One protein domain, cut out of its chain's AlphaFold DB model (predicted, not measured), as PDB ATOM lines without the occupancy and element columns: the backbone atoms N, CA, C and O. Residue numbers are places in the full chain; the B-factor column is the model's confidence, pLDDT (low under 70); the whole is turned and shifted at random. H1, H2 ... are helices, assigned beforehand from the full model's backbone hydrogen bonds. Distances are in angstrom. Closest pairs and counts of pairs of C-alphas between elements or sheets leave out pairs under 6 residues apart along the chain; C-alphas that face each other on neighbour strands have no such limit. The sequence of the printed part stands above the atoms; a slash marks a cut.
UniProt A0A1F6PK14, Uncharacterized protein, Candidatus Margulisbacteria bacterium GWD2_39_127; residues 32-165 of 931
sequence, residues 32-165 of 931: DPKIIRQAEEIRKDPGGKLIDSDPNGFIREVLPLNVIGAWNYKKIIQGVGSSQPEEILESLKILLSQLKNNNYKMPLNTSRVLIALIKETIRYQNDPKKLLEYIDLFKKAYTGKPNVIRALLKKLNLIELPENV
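Overview. This is residues 32 to 165 of the 931 residues of an uncharacterized protein of Candidatus Margulisbacteria bacterium GWD2_39_127 (UniProt A0A1F6PK14). Two groups of helices cross each other at steep angles: the hairpin of H3 and H4, with H1 beside H3, is packed across the hairpin of H5 and H6, and H5 lies near the middle of the whole. H7 folds back at the far end of H5 and H6, while the short H2 and the long link before it, residues 45 to 58, lie on the outside of the H3 and H4 side. The printed part has 134 residues with seven named helices, H1 to H7 in order, and no named strand; the class is all helix. It is compact, with a radius of gyration of the C-alphas of 14.5 A, and rounded, spanning 38 by 34 by 30 A.

Along the chain. H1 is residues 33 to 44, 16.2 A from first to last C-alpha, and begins at C-alpha 33 (249.423, 245.892, 272.283). H2 is residues 59 to 62. H3, residues 65 to 78, measures 19.7 A, and H4, residues 85 to 99, measures 21.3 A. H5, residues 107 to 123, is the longest at 17 residues and 24.3 A, beginning at C-alpha 107 (230.621, 224.306, 277.821). H6 is residues 128 to 141, 20.0 A. H7, residues 146 to 155, ends at C-alpha 155 (225.703, 237.251, 266.004).

Arrangement. H5 is the hub, touching four other helices. H5 and H6 form a helical hairpin at a shallow tilt of 8 degrees, with the closest C-alphas those of Thr 121 and Leu 131, 5.5 A apart. With H7 they make an up and down bundle, each helix running against the one before it. H7 touches H5 through residues 109 to 113 of H5 alone, the closest C-alphas being those of Thr 110 and Ile 149, 6.2 A apart. H3 touches H5 at a steep tilt of 67 degrees, only just short of perpendicular, with the C-alphas of Ala 70 and Ile 118 closest at 5.5 A. H3 and H4 form a helical hairpin at a shallow tilt of 25 degrees; the C-alphas of Asn 72 and Ser 91 are closest, 4.9 A. H4 and H5 only just touch, with 3 pairs of C-alphas within 8 A, the closest those of Leu 99 and Ser 111 at 6.0 A. H1 touches H3 at a shallow tilt of 15 degrees, the same way, closest at the C-alphas of Ile 42 and Val 67, 5.8 A. H1 also touches H6 at a steep tilt of 65 degrees, closest at the C-alphas of Ala 39 and Leu 131, 6.6 A. H2 meets H3 only through their link. H1 and H7 are apart. Every O i to N i+4 pair is within hydrogen-bond range in H1, H3, H5, H6 and H7, and 10 of 11 are in H4; H2 is too short for such a pair.

Size, cuts and confidence. The two C-alphas farthest apart, those of Ser 83 and Asn 147, are 42.3 A apart. The printed part has no cut. The link from H1 to H2 is long, with 14 residues. The mean pLDDT of the printed part is 83.2; residues 32 to 33, 45 to 46, 79 to 83 and 102 are under 70.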
ATOM      1  N   ASP A  32     245.160 247.901 272.495       67.75
ATOM      2  CA  ASP A  32     245.801 246.850 273.318       67.75
ATOM      3  C   ASP A  32     246.992 246.215 272.561       67.75
ATOM      4  O   ASP A  32     246.759 245.472 271.598       67.75
ATOM      5  N   PRO A  33     248.257 246.414 272.994       68.38
ATOM      6  CA  PRO A  33     249.423 245.892 272.283       68.38
ATOM      7  C   PRO A  33     249.436 244.362 272.257       68.38
ATOM      8  O   PRO A  33     249.996 243.757 271.343       68.38
ATOM      9  N   LYS A  34     248.766 243.707 273.220       74.81
ATOM     10  CA  LYS A  34     248.603 242.249 273.220       74.81
ATOM     11  C   LYS A  34     247.663 241.775 272.115       74.81
ATOM     12  O   LYS A  34     247.894 240.695 271.586       74.81
ATOM     13  N   ILE A  35     246.626 242.544 271.765       73.25
ATOM     14  CA  ILE A  35     245.729 242.211 270.642       73.25
ATOM     15  C   ILE A  35     246.459 242.426 269.314       73.25
ATOM     16  O   ILE A  35     246.378 241.561 268.449       73.25
ATOM     17  N   ILE A  36     247.224 243.516 269.173       75.19
ATOM     18  CA  ILE A  36     248.034 243.764 267.967       75.19
ATOM     19  C   ILE A  36     249.041 242.627 267.762       75.19
ATOM     20  O   ILE A  36     249.054 242.007 266.702       75.19
ATOM     21  N   ARG A  37     249.809 242.266 268.797       79.75
ATOM     22  CA  ARG A  37     250.754 241.141 268.724       79.75
ATOM     23  C   ARG A  37     250.068 239.811 268.397       79.75
ATOM     24  O   ARG A  37     250.605 239.036 267.619       79.75
ATOM     25  N   GLN A  38     248.887 239.548 268.958       85.38
ATOM     26  CA  GLN A  38     248.084 238.365 268.623       85.38
ATOM     27  C   GLN A  38     247.668 238.345 267.146       85.38
ATOM     28  O   GLN A  38     247.791 237.313 266.493       85.38
ATOM     29  N   ALA A  39     247.208 239.480 266.617       82.44
ATOM     30  CA  ALA A  39     246.853 239.635 265.209       82.44
ATOM     31  C   ALA A  39     248.070 239.442 264.285       82.44
ATOM     32  O   ALA A  39     247.957 238.790 263.251       82.44
ATOM     33  N   GLU A  40     249.242 239.954 264.668       82.00
ATOM     34  CA  GLU A  40     250.490 239.719 263.938       82.00
ATOM     35  C   GLU A  40     250.941 238.255 263.973       82.00
ATOM     36  O   GLU A  40     251.341 237.739 262.933       82.00
ATOM     37  N   GLU A  41     250.864 237.576 265.123       85.44
ATOM     38  CA  GLU A  41     251.211 236.150 265.225       85.44
ATOM     39  C   GLU A  41     250.274 235.292 264.351       85.44
ATOM     40  O   GLU A  41     250.758 234.424 263.635       85.44
ATOM     41  N   ILE A  42     248.966 235.588 264.305       85.44
ATOM     42  CA  ILE A  42     248.002 234.916 263.405       85.44
ATOM     43  C   ILE A  42     248.340 235.138 261.923       85.44
ATOM     44  O   ILE A  42     248.218 234.219 261.121       85.44
ATOM     45  N   ARG A  43     248.776 236.348 261.549       81.12
ATOM     46  CA  ARG A  43     249.113 236.703 260.158       81.12
ATOM     47  C   ARG A  43     250.417 236.095 259.664       81.12
ATOM     48  O   ARG A  43     250.497 235.693 258.510       81.12
ATOM     49  N   LYS A  44     251.448 236.112 260.509       77.38
ATOM     50  CA  LYS A  44     252.822 235.737 260.139       77.38
ATOM     51  C   LYS A  44     253.066 234.228 260.151       77.38
ATOM     52  O   LYS A  44     254.117 233.815 259.684       77.38
ATOM     53  N   ASP A  45     252.101 233.456 260.658       69.69
ATOM     54  CA  ASP A  45     252.246 232.073 261.118       69.69
ATOM     55  C   ASP A  45     253.280 231.935 262.253       69.69
ATOM     56  O   ASP A  45     254.461 232.220 262.057       69.69
ATOM     57  N   PRO A  46     252.900 231.488 263.466       65.31
ATOM     58  CA  PRO A  46     253.847 231.368 264.575       65.31
ATOM     59  C   PRO A  46     254.951 230.312 264.368       65.31
ATOM     60  O   PRO A  46     255.933 230.358 265.112       65.31
ATOM     61  N   GLY A  47     254.798 229.407 263.391       71.38
ATOM     62  CA  GLY A  47     255.785 228.406 262.976       71.38
ATOM     63  C   GLY A  47     255.864 227.175 263.888       71.38
ATOM     64  O   GLY A  47     255.787 227.296 265.106       71.38
ATOM     65  N   GLY A  48     256.070 225.998 263.298       80.06
ATOM     66  CA  GLY A  48     256.375 224.756 264.014       80.06
ATOM     67  C   GLY A  48     255.232 224.096 264.805       80.06
ATOM     68  O   GLY A  48     254.231 224.714 265.175       80.06
ATOM     69  N   LYS A  49     255.383 222.796 265.059       85.06
ATOM     70  CA  LYS A  49     254.458 221.942 265.807       85.06
ATOM     71  C   LYS A  49     254.245 222.448 267.242       85.06
ATOM     72  O   LYS A  49     255.123 223.060 267.860       85.06
ATOM     73  N   LEU A  50     253.038 222.213 267.758       89.12
ATOM     74  CA  LEU A  50     252.657 222.488 269.143       89.12
ATOM     75  C   LEU A  50     252.469 221.172 269.895       89.12
ATOM     76  O   LEU A  50     251.989 220.196 269.334       89.12
ATOM     77  N   ILE A  51     252.825 221.182 271.173       89.06
ATOM     78  CA  ILE A  51     252.670 220.060 272.102       89.06
ATOM     79  C   ILE A  51     251.286 220.141 272.763       89.06
ATOM     80  O   ILE A  51     250.935 221.215 273.261       89.06
ATOM     81  N   ASP A  52     250.546 219.026 272.853       88.50
ATOM     82  CA  ASP A  52     249.294 218.900 273.637       88.50
ATOM     83  C   ASP A  52     249.562 218.885 275.158       88.50
ATOM     84  O   ASP A  52     249.404 217.886 275.865       88.50
ATOM     85  N   SER A  53     250.036 220.027 275.652       89.81
ATOM     86  CA  SER A  53     250.187 220.350 277.073       89.81
ATOM     87  C   SER A  53     248.851 220.827 277.645       89.81
ATOM     88  O   SER A  53     248.020 221.392 276.929       89.81
ATOM     89  N   ASP A  54     248.625 220.586 278.936       87.62
ATOM     90  CA  ASP A  54     247.396 220.960 279.643       87.62
ATOM     91  C   ASP A  54     247.017 222.427 279.385       87.62
ATOM     92  O   ASP A  54     247.900 223.289 279.311       87.62
ATOM     93  N   PRO A  55     245.721 222.778 279.295       83.62
ATOM     94  CA  PRO A  55     245.326 224.161 279.069       83.62
ATOM     95  C   PRO A  55     245.920 225.136 280.098       83.62
ATOM     96  O   PRO A  55     246.256 226.264 279.754       83.62
ATOM     97  N   ASN A  56     246.098 224.750 281.361       84.06
ATOM     98  CA  ASN A  56     246.742 225.574 282.394       84.06
ATOM     99  C   ASN A  56     248.258 225.326 282.529       84.06
ATOM    100  O   ASN A  56     248.912 225.972 283.355       84.06
ATOM    101  N   GLY A  57     248.790 224.434 281.697       88.38
ATOM    102  CA  GLY A  57     250.184 224.060 281.528       88.38
ATOM    103  C   GLY A  57     251.036 225.055 280.732       88.38
ATOM    104  O   GLY A  57     250.696 226.236 280.577       88.38
ATOM    105  N   PHE A  58     252.191 224.589 280.248       91.25
ATOM    106  CA  PHE A  58     253.218 225.461 279.659       91.25
ATOM    107  C   PHE A  58     252.873 225.998 278.260       91.25
ATOM    108  O   PHE A  58     253.410 227.039 277.869       91.25
ATOM    109  N   ILE A  59     251.959 225.359 277.516       90.50
ATOM    110  CA  ILE A  59     251.580 225.760 276.146       90.50
ATOM    111  C   ILE A  59     251.175 227.244 276.030       90.50
ATOM    112  O   ILE A  59     251.532 227.919 275.061       90.50
ATOM    113  N   ARG A  60     250.516 227.805 277.055       84.88
ATOM    114  CA  ARG A  60     250.050 229.208 277.064       84.88
ATOM    115  C   ARG A  60     251.162 230.264 277.185       84.88
ATOM    116  O   ARG A  60     250.879 231.443 276.972       84.88
ATOM    117  N   GLU A  61     252.399 229.884 277.515       86.50
ATOM    118  CA  GLU A  61     253.569 230.789 277.461       86.50
ATOM    119  C   GLU A  61     254.205 230.823 276.053       86.50
ATOM    120  O   GLU A  61     254.905 231.779 275.716       86.50
ATOM    121  N   VAL A  62     253.944 229.812 275.210       87.44
ATOM    122  CA  VAL A  62     254.391 229.742 273.804       87.44
ATOM    123  C   VAL A  62     253.566 230.722 272.968       87.44
ATOM    124  O   VAL A  62     254.081 231.632 272.308       87.44
ATOM    125  N   LEU A  63     252.247 230.540 273.019       88.88
ATOM    126  CA  LEU A  63     251.264 231.275 272.239       88.88
ATOM    127  C   LEU A  63     250.018 231.522 273.097       88.88
ATOM    128  O   LEU A  63     249.616 230.666 273.885       88.88
ATOM    129  N   PRO A  64     249.360 232.679 272.953       88.44
ATOM    130  CA  PRO A  64     248.077 232.903 273.596       88.44
ATOM    131  C   PRO A  64     246.980 232.073 272.914       88.44
ATOM    132  O   PRO A  64     247.024 231.809 271.715       88.44
ATOM    133  N   LEU A  65     245.952 231.708 273.681       88.69
ATOM    134  CA  LEU A  65     244.945 230.716 273.291       88.69
ATOM    135  C   LEU A  65     244.267 230.955 271.929       88.69
ATOM    136  O   LEU A  65     244.048 230.011 271.180       88.69
ATOM    137  N   ASN A  66     243.954 232.204 271.584       89.25
ATOM    138  CA  ASN A  66     243.343 232.529 270.292       89.25
ATOM    139  C   ASN A  66     244.295 232.281 269.107       89.25
ATOM    140  O   ASN A  66     243.832 231.963 268.019       89.25
ATOM    141  N   VAL A  67     245.608 232.400 269.323       90.94
ATOM    142  CA  VAL A  67     246.645 232.099 268.325       90.94
ATOM    143  C   VAL A  67     246.880 230.588 268.241       90.94
ATOM    144  O   VAL A  67     246.978 230.071 267.137       90.94
ATOM    145  N   ILE A  68     246.873 229.862 269.372       91.25
ATOM    146  CA  ILE A  68     246.886 228.381 269.384       91.25
ATOM    147  C   ILE A  68     245.687 227.835 268.597       91.25
ATOM    148  O   ILE A  68     245.843 226.970 267.739       91.25
ATOM    149  N   GLY A  69     244.489 228.358 268.864       91.62
ATOM    150  CA  GLY A  69     243.275 227.949 268.166       91.62
ATOM    151  C   GLY A  69     243.327 228.265 266.671       91.62
ATOM    152  O   GLY A  69     243.036 227.396 265.855       91.62
ATOM    153  N   ALA A  70     243.761 229.475 266.305       91.38
ATOM    154  CA  ALA A  70     243.961 229.873 264.912       91.38
ATOM    155  C   ALA A  70     244.975 228.980 264.180       91.38
ATOM    156  O   ALA A  70     244.676 228.527 263.081       91.38
ATOM    157  N   TRP A  71     246.117 228.670 264.797       89.56
ATOM    158  CA  TRP A  71     247.146 227.784 264.243       89.56
ATOM    159  C   TRP A  71     246.614 226.378 263.953       89.56
ATOM    160  O   TRP A  71     246.697 225.903 262.824       89.56
ATOM    161  N   ASN A  72     246.000 225.732 264.948       90.69
ATOM    162  CA  ASN A  72     245.469 224.380 264.780       90.69
ATOM    163  C   ASN A  72     244.294 224.343 263.791       90.69
ATOM    164  O   ASN A  72     244.226 223.448 262.954       90.69
ATOM    165  N   TYR A  73     243.407 225.347 263.810       91.81
ATOM    166  CA  TYR A  73     242.359 225.475 262.790       91.81
ATOM    167  C   TYR A  73     242.957 225.648 261.388       91.81
ATOM    168  O   TYR A  73     242.468 225.040 260.438       91.81
ATOM    169  N   LYS A  74     244.038 226.430 261.253       88.06
ATOM    170  CA  LYS A  74     244.754 226.621 259.989       88.06
ATOM    171  C   LYS A  74     245.336 225.303 259.465       88.06
ATOM    172  O   LYS A  74     245.102 224.986 258.304       88.06
ATOM    173  N   LYS A  75     245.978 224.497 260.322       85.88
ATOM    174  CA  LYS A  75     246.428 223.140 259.961       85.88
ATOM    175  C   LYS A  75     245.274 222.258 259.478       85.88
ATOM    176  O   LYS A  75     245.373 221.668 258.410       85.88
ATOM    177  N   ILE A  76     244.142 222.246 260.186       88.38
ATOM    178  CA  ILE A  76     242.971 221.430 259.810       88.38
ATOM    179  C   ILE A  76     242.397 221.824 258.436       88.38
ATOM    180  O   ILE A  76     242.022 220.943 257.665       88.38
ATOM    181  N   ILE A  77     242.352 223.120 258.094       83.06
ATOM    182  CA  ILE A  77     241.886 223.571 256.766       83.06
ATOM    183  C   ILE A  77     242.952 223.457 255.665       83.06
ATOM    184  O   ILE A  77     242.597 223.431 254.490       83.06
ATOM    185  N   GLN A  78     244.240 223.427 256.017       74.31
ATOM    186  CA  GLN A  78     245.344 223.188 255.079       74.31
ATOM    187  C   GLN A  78     245.562 221.696 254.811       74.31
ATOM    188  O   GLN A  78     246.107 221.352 253.769       74.31
ATOM    189  N   GLY A  79     245.076 220.818 255.692       61.59
ATOM    190  CA  GLY A  79     245.138 219.363 255.550       61.59
ATOM    191  C   GLY A  79     244.268 218.765 254.436       61.59
ATOM    192  O   GLY A  79     244.149 217.547 254.336       61.59
ATOM    193  N   VAL A  80     243.649 219.592 253.585       51.62
ATOM    194  CA  VAL A  80     242.997 219.137 252.348       51.62
ATOM    195  C   VAL A  80     244.081 218.613 251.402       51.62
ATOM    196  O   VAL A  80     244.796 219.393 250.775       51.62
ATOM    197  N   GLY A  81     244.219 217.287 251.340       46.88
ATOM    198  CA  GLY A  81     245.249 216.595 250.562       46.88
ATOM    199  C   GLY A  81     246.602 216.414 251.267       46.88
ATOM    200  O   GLY A  81     247.547 215.974 250.624       46.88
ATOM    201  N   SER A  82     246.751 216.721 252.561       49.44
ATOM    202  CA  SER A  82     248.020 216.433 253.252       49.44
ATOM    203  C   SER A  82     248.170 214.939 253.552       49.44
ATOM    204  O   SER A  82     247.273 214.348 254.153       49.44
ATOM    205  N   SER A  83     249.339 214.364 253.265       52.06
ATOM    206  CA  SER A  83     249.690 212.951 253.504       52.06
ATOM    207  C   SER A  83     249.802 212.534 254.987       52.06
ATOM    208  O   SER A  83     250.363 211.486 255.281       52.06
ATOM    209  N   GLN A  84     249.343 213.363 255.931       70.12
ATOM    210  CA  GLN A  84     249.534 213.189 257.377       70.12
ATOM    211  C   GLN A  84     248.213 213.405 258.148       70.12
ATOM    212  O   GLN A  84     248.066 214.397 258.869       70.12
ATOM    213  N   PRO A  85     247.225 212.495 258.018       75.31
ATOM    214  CA  PRO A  85     245.943 212.599 258.729       75.31
ATOM    215  C   PRO A  85     246.109 212.630 260.258       75.31
ATOM    216  O   PRO A  85     245.332 213.280 260.958       75.31
ATOM    217  N   GLU A  86     247.159 211.996 260.777       79.75
ATOM    218  CA  GLU A  86     247.535 212.003 262.194       79.75
ATOM    219  C   GLU A  86     247.818 213.418 262.721       79.75
ATOM    220  O   GLU A  86     247.341 213.774 263.799       79.75
ATOM    221  N   GLU A  87     248.509 214.266 261.947       80.81
ATOM    222  CA  GLU A  87     248.829 215.639 262.364       80.81
ATOM    223  C   GLU A  87     247.581 216.542 262.367       80.81
ATOM    224  O   GLU A  87     247.438 217.436 263.210       80.81
ATOM    225  N   ILE A  88     246.624 216.278 261.467       86.88
ATOM    226  CA  ILE A  88     245.303 216.925 261.470       86.88
ATOM    227  C   ILE A  88     244.532 216.536 262.739       86.88
ATOM    228  O   ILE A  88     243.958 217.402 263.404       86.88
ATOM    229  N   LEU A  89     244.516 215.245 263.089       89.31
ATOM    230  CA  LEU A  89     243.837 214.740 264.285       89.31
ATOM    231  C   LEU A  89     244.480 215.259 265.573       89.31
ATOM    232  O   LEU A  89     243.762 215.638 266.496       89.31
ATOM    233  N   GLU A  90     245.810 215.327 265.640       88.44
ATOM    234  CA  GLU A  90     246.539 215.955 266.746       88.44
ATOM    235  C   GLU A  90     246.180 217.444 266.859       88.44
ATOM    236  O   GLU A  90     245.809 217.910 267.937       88.44
ATOM    237  N   SER A  91     246.156 218.168 265.735       90.88
ATOM    238  CA  SER A  91     245.726 219.572 265.691       90.88
ATOM    239  C   SER A  91     244.277 219.746 266.172       90.88
ATOM    240  O   SER A  91     243.975 220.692 266.900       90.88
ATOM    241  N   LEU A  92     243.367 218.828 265.824       93.56
ATOM    242  CA  LEU A  92     241.980 218.836 266.304       93.56
ATOM    243  C   LEU A  92     241.890 218.543 267.811       93.56
ATOM    244  O   LEU A  92     241.137 219.223 268.516       93.56
ATOM    245  N   LYS A  93     242.670 217.578 268.314       91.94
ATOM    246  CA  LYS A  93     242.769 217.255 269.748       91.94
ATOM    247  C   LYS A  93     243.256 218.474 270.536       91.94
ATOM    248  O   LYS A  93     242.562 218.878 271.466       91.94
ATOM    249  N   ILE A  94     244.336 219.133 270.100       91.12
ATOM    250  CA  ILE A  94     244.859 220.370 270.712       91.12
ATOM    251  C   ILE A  94     243.833 221.509 270.622       91.12
ATOM    252  O   ILE A  94     243.570 222.194 271.610       91.12
ATOM    253  N   LEU A  95     243.208 221.726 269.458       92.75
ATOM    254  CA  LEU A  95     242.189 222.768 269.290       92.75
ATOM    255  C   LEU A  95     241.055 222.607 270.310       92.75
ATOM    256  O   LEU A  95     240.616 223.590 270.906       92.75
ATOM    257  N   LEU A  96     240.581 221.380 270.524       91.50
ATOM    258  CA  LEU A  96     239.460 221.124 271.417       91.50
ATOM    259  C   LEU A  96     239.875 221.063 272.896       91.50
ATOM    260  O   LEU A  96     239.141 221.596 273.733       91.50
ATOM    261  N   SER A  97     241.038 220.482 273.223       87.06
ATOM    262  CA  SER A  97     241.571 220.407 274.595       87.06
ATOM    263  C   SER A  97     241.767 221.806 275.180       87.06
ATOM    264  O   SER A  97     241.331 222.088 276.295       87.06
ATOM    265  N   GLN A  98     242.315 222.726 274.384       87.81
ATOM    266  CA  GLN A  98     242.623 224.094 274.800       87.81
ATOM    267  C   GLN A  98     241.389 225.000 274.955       87.81
ATOM    268  O   GLN A  98     241.442 225.985 275.702       87.81
ATOM    269  N   LEU A  99     240.290 224.700 274.251       87.50
ATOM    270  CA  LEU A  99     239.063 225.508 274.256       87.50
ATOM    271  C   LEU A  99     237.989 224.994 275.226       87.50
ATOM    272  O   LEU A  99     237.222 225.817 275.737       87.50
ATOM    273  N   LYS A 100     237.945 223.686 275.518       81.19
ATOM    274  CA  LYS A 100     237.079 223.110 276.562       81.19
ATOM    275  C   LYS A 100     237.515 223.598 277.954       81.19
ATOM    276  O   LYS A 100     238.698 223.731 278.251       81.19
ATOM    277  N   ASN A 101     236.550 223.881 278.831       76.12
ATOM    278  CA  ASN A 101     236.817 224.252 280.224       76.12
ATOM    279  C   ASN A 101     235.623 223.891 281.115       76.12
ATOM    280  O   ASN A 101     234.536 224.451 280.964       76.12
ATOM    281  N   ASN A 102     235.852 223.024 282.101       65.19
ATOM    282  CA  ASN A 102     234.819 222.523 283.016       65.19
ATOM    283  C   ASN A 102     234.222 223.617 283.930       65.19
ATOM    284  O   ASN A 102     233.234 223.384 284.616       65.19
ATOM    285  N   ASN A 103     234.806 224.823 283.949       71.75
ATOM    286  CA  ASN A 103     234.283 225.975 284.693       71.75
ATOM    287  C   ASN A 103     233.251 226.809 283.903       71.75
ATOM    288  O   ASN A 103     232.712 227.778 284.448       71.75
ATOM    289  N   TYR A 104     232.999 226.511 282.623       82.88
ATOM    290  CA  TYR A 104     231.964 227.204 281.852       82.88
ATOM    291  C   TYR A 104     230.564 226.750 282.270       82.88
ATOM    292  O   TYR A 104     230.325 225.575 282.511       82.88
ATOM    293  N   LYS A 105     229.608 227.686 282.280       85.62
ATOM    294  CA  LYS A 105     228.181 227.373 282.496       85.62
ATOM    295  C   LYS A 105     227.482 226.813 281.255       85.62
ATOM    296  O   LYS A 105     226.355 226.350 281.359       85.62
ATOM    297  N   MET A 106     228.118 226.959 280.096       88.06
ATOM    298  CA  MET A 106     227.615 226.548 278.786       88.06
ATOM    299  C   MET A 106     228.774 225.944 277.971       88.06
ATOM    300  O   MET A 106     229.243 226.589 277.030       88.06
ATOM    301  N   PRO A 107     229.384 224.825 278.407       90.94
ATOM    302  CA  PRO A 107     230.621 224.306 277.821       90.94
ATOM    303  C   PRO A 107     230.519 223.951 276.329       90.94
ATOM    304  O   PRO A 107     231.434 224.305 275.576       90.94
ATOM    305  N   LEU A 108     229.430 223.322 275.875       90.81
ATOM    306  CA  LEU A 108     229.213 222.951 274.474       90.81
ATOM    307  C   LEU A 108     229.063 224.202 273.606       90.81
ATOM    308  O   LEU A 108     229.828 224.398 272.657       90.81
ATOM    309  N   ASN A 109     228.138 225.101 273.959       91.75
ATOM    310  CA  ASN A 109     227.914 226.319 273.177       91.75
ATOM    311  C   ASN A 109     229.113 227.278 273.235       91.75
ATOM    312  O   ASN A 109     229.443 227.901 272.227       91.75
ATOM    313  N   THR A 110     229.819 227.368 274.371       94.75
ATOM    314  CA  THR A 110     231.054 228.171 274.475       94.75
ATOM    315  C   THR A 110     232.132 227.632 273.539       94.75
ATOM    316  O   THR A 110     232.743 228.414 272.817       94.75
ATOM    317  N   SER A 111     232.331 226.310 273.489       93.94
ATOM    318  CA  SER A 111     233.317 225.685 272.596       93.94
ATOM    319  C   SER A 111     232.979 225.939 271.122       93.94
ATOM    320  O   SER A 111     233.840 226.387 270.364       93.94
ATOM    321  N   ARG A 112     231.709 225.758 270.728       93.69
ATOM    322  CA  ARG A 112     231.215 226.051 269.368       93.69
ATOM    323  C   ARG A 112     231.433 227.516 268.973       93.69
ATOM    324  O   ARG A 112     231.975 227.784 267.902       93.69
ATOM    325  N   VAL A 113     231.091 228.462 269.853       95.06
ATOM    326  CA  VAL A 113     231.314 229.905 269.634       95.06
ATOM    327  C   VAL A 113     232.803 230.245 269.530       95.06
ATOM    328  O   VAL A 113     233.184 231.028 268.663       95.06
ATOM    329  N   LEU A 114     233.668 229.668 270.371       96.00
ATOM    330  CA  LEU A 114     235.114 229.920 270.320       96.00
ATOM    331  C   LEU A 114     235.728 229.458 268.991       96.00
ATOM    332  O   LEU A 114     236.481 230.216 268.381       96.00
ATOM    333  N   ILE A 115     235.368 228.262 268.514       95.62
ATOM    334  CA  ILE A 115     235.844 227.731 267.225       95.62
ATOM    335  C   ILE A 115     235.268 228.547 266.055       95.62
ATOM    336  O   ILE A 115     236.003 228.884 265.128       95.62
ATOM    337  N   ALA A 116     233.997 228.958 266.110       93.44
ATOM    338  CA  ALA A 116     233.413 229.855 265.110       93.44
ATOM    339  C   ALA A 116     234.150 231.208 265.032       93.44
ATOM    340  O   ALA A 116     234.452 231.691 263.943       93.44
ATOM    341  N   LEU A 117     234.514 231.801 266.172       93.94
ATOM    342  CA  LEU A 117     235.289 233.047 266.209       93.94
ATOM    343  C   LEU A 117     236.722 232.860 265.685       93.94
ATOM    344  O   LEU A 117     237.249 233.767 265.043       93.94
ATOM    345  N   ILE A 118     237.339 231.694 265.900       94.56
ATOM    346  CA  ILE A 118     238.621 231.322 265.279       94.56
ATOM    347  C   ILE A 118     238.481 231.205 263.753       94.56
ATOM    348  O   ILE A 118     239.308 231.740 263.016       94.56
ATOM    349  N   LYS A 119     237.411 230.573 263.263       92.00
ATOM    350  CA  LYS A 119     237.117 230.460 261.828       92.00
ATOM    351  C   LYS A 119     236.977 231.831 261.161       92.00
ATOM    352  O   LYS A 119     237.586 232.063 260.118       92.00
ATOM    353  N   GLU A 120     236.246 232.760 261.778       88.69
ATOM    354  CA  GLU A 120     236.147 234.142 261.280       88.69
ATOM    355  C   GLU A 120     237.478 234.909 261.401       88.69
ATOM    356  O   GLU A 120     237.835 235.673 260.506       88.69
ATOM    357  N   THR A 121     238.258 234.662 262.460       89.69
ATOM    358  CA  THR A 121     239.614 235.216 262.643       89.69
ATOM    359  C   THR A 121     240.541 234.828 261.485       89.69
ATOM    360  O   THR A 121     241.232 235.691 260.947       89.69
ATOM    361  N   ILE A 122     240.520 233.560 261.057       89.88
ATOM    362  CA  ILE A 122     241.282 233.076 259.896       89.88
ATOM    363  C   ILE A 122     240.709 233.622 258.581       89.88
ATOM    364  O   ILE A 122     241.467 234.135 257.758       89.88
ATOM    365  N   ARG A 123     239.379 233.598 258.391       85.62
ATOM    366  CA  ARG A 123     238.715 234.165 257.196       85.62
ATOM    367  C   ARG A 123     239.115 235.622 256.955       85.62
ATOM    368  O   ARG A 123     239.345 236.015 255.815       85.62
ATOM    369  N   TYR A 124     239.206 236.414 258.020       83.31
ATOM    370  CA  TYR A 124     239.510 237.841 257.957       83.31
ATOM    371  C   TYR A 124     240.944 238.195 258.368       83.31
ATOM    372  O   TYR A 124     241.217 239.359 258.647       83.31
ATOM    373  N   GLN A 125     241.890 237.249 258.342       81.94
ATOM    374  CA  GLN A 125     243.291 237.504 258.718       81.94
ATOM    375  C   GLN A 125     243.915 238.700 257.963       81.94
ATOM    376  O   GLN A 125     244.671 239.485 258.541       81.94
ATOM    377  N   ASN A 126     243.524 238.911 256.702       78.62
ATOM    378  CA  ASN A 126     244.018 240.003 255.857       78.62
ATOM    379  C   ASN A 126     243.307 241.354 256.092       78.62
ATOM    380  O   ASN A 126     243.865 242.388 255.735       78.62
ATOM    381  N   ASP A 127     242.151 241.389 256.765       74.06
ATOM    382  CA  ASP A 127     241.452 242.620 257.170       74.06
ATOM    383  C   ASP A 127     241.854 242.981 258.616       74.06
ATOM    384  O   ASP A 127     241.406 242.322 259.559       74.06
ATOM    385  N   PRO A 128     242.683 244.025 258.846       73.00
ATOM    386  CA  PRO A 128     243.141 244.355 260.193       73.00
ATOM    387  C   PRO A 128     241.990 244.706 261.139       73.00
ATOM    388  O   PRO A 128     242.062 244.415 262.329       73.00
ATOM    389  N   LYS A 129     240.920 245.330 260.634       71.69
ATOM    390  CA  LYS A 129     239.803 245.798 261.456       71.69
ATOM    391  C   LYS A 129     238.976 244.615 261.947       71.69
ATOM    392  O   LYS A 129     238.755 244.494 263.152       71.69
ATOM    393  N   LYS A 130     238.558 243.730 261.035       76.69
ATOM    394  CA  LYS A 130     237.796 242.522 261.394       76.69
ATOM    395  C   LYS A 130     238.630 241.565 262.248       76.69
ATOM    396  O   LYS A 130     238.114 241.041 263.229       76.69
ATOM    397  N   LEU A 131     239.922 241.397 261.957       81.06
ATOM    398  CA  LEU A 131     240.822 240.567 262.765       81.06
ATOM    399  C   LEU A 131     240.886 241.028 264.235       81.06
ATOM    400  O   LEU A 131     240.724 240.216 265.148       81.06
ATOM    401  N   LEU A 132     241.066 242.333 264.480       79.38
ATOM    402  CA  LEU A 132     241.063 242.896 265.839       79.38
ATOM    403  C   LEU A 132     239.697 242.723 266.532       79.38
ATOM    404  O   LEU A 132     239.654 242.425 267.729       79.38
ATOM    405  N   GLU A 133     238.591 242.864 265.791       78.81
ATOM    406  CA  GLU A 133     237.236 242.634 266.307       78.81
ATOM    407  C   GLU A 133     237.047 241.182 266.771       78.81
ATOM    408  O   GLU A 133     236.669 240.956 267.923       78.81
ATOM    409  N   TYR A 134     237.349 240.190 265.926       84.81
ATOM    410  CA  TYR A 134     237.147 238.779 266.272       84.81
ATOM    411  C   TYR A 134     238.049 238.310 267.423       84.81
ATOM    412  O   TYR A 134     237.589 237.538 268.266       84.81
ATOM    413  N   ILE A 135     239.269 238.847 267.564       84.81
ATOM    414  CA  ILE A 135     240.126 238.587 268.737       84.81
ATOM    415  C   ILE A 135     239.510 239.167 270.029       84.81
ATOM    416  O   ILE A 135     239.546 238.518 271.078       84.81
ATOM    417  N   ASP A 136     238.910 240.362 269.988       80.88
ATOM    418  CA  ASP A 136     238.212 240.955 271.144       80.88
ATOM    419  C   ASP A 136     236.917 240.191 271.487       80.88
ATOM    420  O   ASP A 136     236.626 239.959 272.665       80.88
ATOM    421  N   LEU A 137     236.168 239.719 270.481       85.38
ATOM    422  CA  LEU A 137     235.007 238.840 270.676       85.38
ATOM    423  C   LEU A 137     235.411 237.482 271.265       85.38
ATOM    424  O   LEU A 137     234.756 237.022 272.199       85.38
ATOM    425  N   PHE A 138     236.514 236.878 270.812       90.75
ATOM    426  CA  PHE A 138     237.051 235.635 271.376       90.75
ATOM    427  C   PHE A 138     237.380 235.797 272.865       90.75
ATOM    428  O   PHE A 138     236.965 234.985 273.691       90.75
ATOM    429  N   LYS A 139     238.046 236.899 273.248       86.12
ATOM    430  CA  LYS A 139     238.329 237.216 274.662       86.12
ATOM    431  C   LYS A 139     237.057 237.363 275.508       86.12
ATOM    432  O   LYS A 139     237.085 237.042 276.696       86.12
ATOM    433  N   LYS A 140     235.945 237.835 274.929       84.25
ATOM    434  CA  LYS A 140     234.633 237.895 275.604       84.25
ATOM    435  C   LYS A 140     233.995 236.506 275.710       84.25
ATOM    436  O   LYS A 140     233.555 236.140 276.801       84.25
ATOM    437  N   ALA A 141     233.994 235.729 274.626       89.50
ATOM    438  CA  ALA A 141     233.473 234.361 274.577       89.50
ATOM    439  C   ALA A 141     234.148 233.450 275.613       89.50
ATOM    440  O   ALA A 141     233.470 232.764 276.371       89.50
ATOM    441  N   TYR A 142     235.476 233.541 275.734       89.38
ATOM    442  CA  TYR A 142     236.290 232.745 276.662       89.38
ATOM    443  C   TYR A 142     235.930 232.950 278.150       89.38
ATOM    444  O   TYR A 142     236.364 232.199 279.018       89.38
ATOM    445  N   THR A 143     235.097 233.944 278.482       84.25
ATOM    446  CA  THR A 143     234.552 234.087 279.842       84.25
ATOM    447  C   THR A 143     233.457 233.069 280.187       84.25
ATOM    448  O   THR A 143     233.080 232.991 281.356       84.25
ATOM    449  N   GLY A 144     232.910 232.332 279.208       84.00
ATOM    450  CA  GLY A 144     231.862 231.320 279.413       84.00
ATOM    451  C   GLY A 144     230.563 231.857 280.032       84.00
ATOM    452  O   GLY A 144     229.801 231.102 280.638       84.00
ATOM    453  N   LYS A 145     230.326 233.178 279.958       84.56
ATOM    454  CA  LYS A 145     229.153 233.842 280.543       84.56
ATOM    455  C   LYS A 145     227.919 233.645 279.650       84.56
ATOM    456  O   LYS A 145     227.951 234.154 278.529       84.56
ATOM    457  N   PRO A 146     226.809 233.051 280.136       86.44
ATOM    458  CA  PRO A 146     225.639 232.734 279.310       86.44
ATOM    459  C   PRO A 146     225.139 233.882 278.427       86.44
ATOM    460  O   PRO A 146     225.048 233.725 277.216       86.44
ATOM    461  N   ASN A 147     224.933 235.079 278.988       82.69
ATOM    462  CA  ASN A 147     224.441 236.238 278.228       82.69
ATOM    463  C   ASN A 147     225.392 236.660 277.088       82.69
ATOM    464  O   ASN A 147     224.940 237.155 276.060       82.69
ATOM    465  N   VAL A 148     226.706 236.460 277.256       83.94
ATOM    466  CA  VAL A 148     227.712 236.746 276.219       83.94
ATOM    467  C   VAL A 148     227.690 235.661 275.146       83.94
ATOM    468  O   VAL A 148     227.713 235.985 273.963       83.94
ATOM    469  N   ILE A 149     227.604 234.389 275.546       87.75
ATOM    470  CA  ILE A 149     227.529 233.252 274.620       87.75
ATOM    471  C   ILE A 149     226.263 233.333 273.766       87.75
ATOM    472  O   ILE A 149     226.373 233.261 272.551       87.75
ATOM    473  N   ARG A 150     225.093 233.606 274.354       84.81
ATOM    474  CA  ARG A 150     223.822 233.783 273.623       84.81
ATOM    475  C   ARG A 150     223.864 234.926 272.613       84.81
ATOM    476  O   ARG A 150     223.487 234.747 271.459       84.81
ATOM    477  N   ALA A 151     224.397 236.083 273.010       79.56
ATOM    478  CA  ALA A 151     224.575 237.210 272.095       79.56
ATOM    479  C   ALA A 151     225.534 236.882 270.931       79.56
ATOM    480  O   ALA A 151     225.339 237.364 269.815       79.56
ATOM    481  N   LEU A 152     226.557 236.055 271.173       82.44
ATOM    482  CA  LEU A 152     227.501 235.612 270.145       82.44
ATOM    483  C   LEU A 152     226.934 234.510 269.246       82.44
ATOM    484  O   LEU A 152     227.136 234.598 268.041       82.44
ATOM    485  N   LEU A 153     226.196 233.537 269.788       81.19
ATOM    486  CA  LEU A 153     225.439 232.544 269.015       81.19
ATOM    487  C   LEU A 153     224.538 233.258 267.999       81.19
ATOM    488  O   LEU A 153     224.662 233.024 266.799       81.19
ATOM    489  N   LYS A 154     223.750 234.239 268.460       78.56
ATOM    490  CA  LYS A 154     222.909 235.084 267.601       78.56
ATOM    491  C   LYS A 154     223.716 235.874 266.564       78.56
ATOM    492  O   LYS A 154     223.363 235.860 265.392       78.56
ATOM    493  N   LYS A 155     224.827 236.521 266.951       78.25
ATOM    494  CA  LYS A 155     225.703 237.251 266.004       78.25
ATOM    495  C   LYS A 155     226.344 236.338 264.944       78.25
ATOM    496  O   LYS A 155     226.670 236.812 263.859       78.25
ATOM    497  N   LEU A 156     226.557 235.064 265.262       76.81
ATOM    498  CA  LEU A 156     227.188 234.068 264.389       76.81
ATOM    499  C   LEU A 156     226.167 233.187 263.645       76.81
ATOM    500  O   LEU A 156     226.581 232.272 262.938       76.81
ATOM    501  N   ASN A 157     224.861 233.451 263.790       73.44
ATOM    502  CA  ASN A 157     223.764 232.633 263.256       73.44
ATOM    503  C   ASN A 157     223.859 231.144 263.664       73.44
ATOM    504  O   ASN A 157     223.629 230.248 262.853       73.44
ATOM    505  N   LEU A 158     224.217 230.879 264.926       79.31
ATOM    506  CA  LEU A 158     224.300 229.538 265.512       79.31
ATOM    507  C   LEU A 158     223.146 229.300 266.491       79.31
ATOM    508  O   LEU A 158     222.841 230.155 267.320       79.31
ATOM    509  N   ILE A 159     222.556 228.107 266.437       78.94
ATOM    510  CA  ILE A 159     221.492 227.675 267.355       78.94
ATOM    511  C   ILE A 159     222.091 227.328 268.730       78.94
ATOM    512  O   ILE A 159     223.151 226.693 268.799       78.94
ATOM    513  N   GLU A 160     221.424 227.734 269.818       84.06
ATOM    514  CA  GLU A 160     221.742 227.301 271.187       84.06
ATOM    515  C   GLU A 160     221.330 225.837 271.383       84.06
ATOM    516  O   GLU A 160     220.173 225.479 271.174       84.06
ATOM    517  N   LEU A 161     222.280 224.991 271.781       84.25
ATOM    518  CA  LEU A 161     222.034 223.576 272.067       84.25
ATOM    519  C   LEU A 161     221.838 223.319 273.570       84.25
ATOM    520  O   LEU A 161     222.403 224.062 274.379       84.25
ATOM    521  N   PRO A 162     221.114 222.257 273.967       84.19
ATOM    522  CA  PRO A 162     221.122 221.780 275.349       84.19
ATOM    523  C   PRO A 162     222.542 221.391 275.791       84.19
ATOM    524  O   PRO A 162     223.277 220.736 275.062       84.19
ATOM    525  N   GLU A 163     222.922 221.783 277.007       86.38
ATOM    526  CA  GLU A 163     224.256 221.517 277.582       86.38
ATOM    527  C   GLU A 163     224.352 220.160 278.305       86.38
ATOM    528  O   GLU A 163     225.447 219.695 278.605       86.38
ATOM    529  N   ASN A 164     223.208 219.528 278.594       83.44
ATOM    530  CA  ASN A 164     223.108 218.320 279.425       83.44
ATOM    531  C   ASN A 164     222.970 217.019 278.609       83.44
ATOM    532  O   ASN A 164     222.777 215.956 279.192       83.44
ATOM    533  N   VAL A 165     223.008 217.104 277.277       81.00
ATOM    534  CA  VAL A 165     222.833 215.980 276.344       81.00
ATOM    535  C   VAL A 165     224.059 215.943 275.435       81.00
ATOM    536  O   VAL A 165     224.525 217.000 275.000       81.00
TER     537      VAL A 165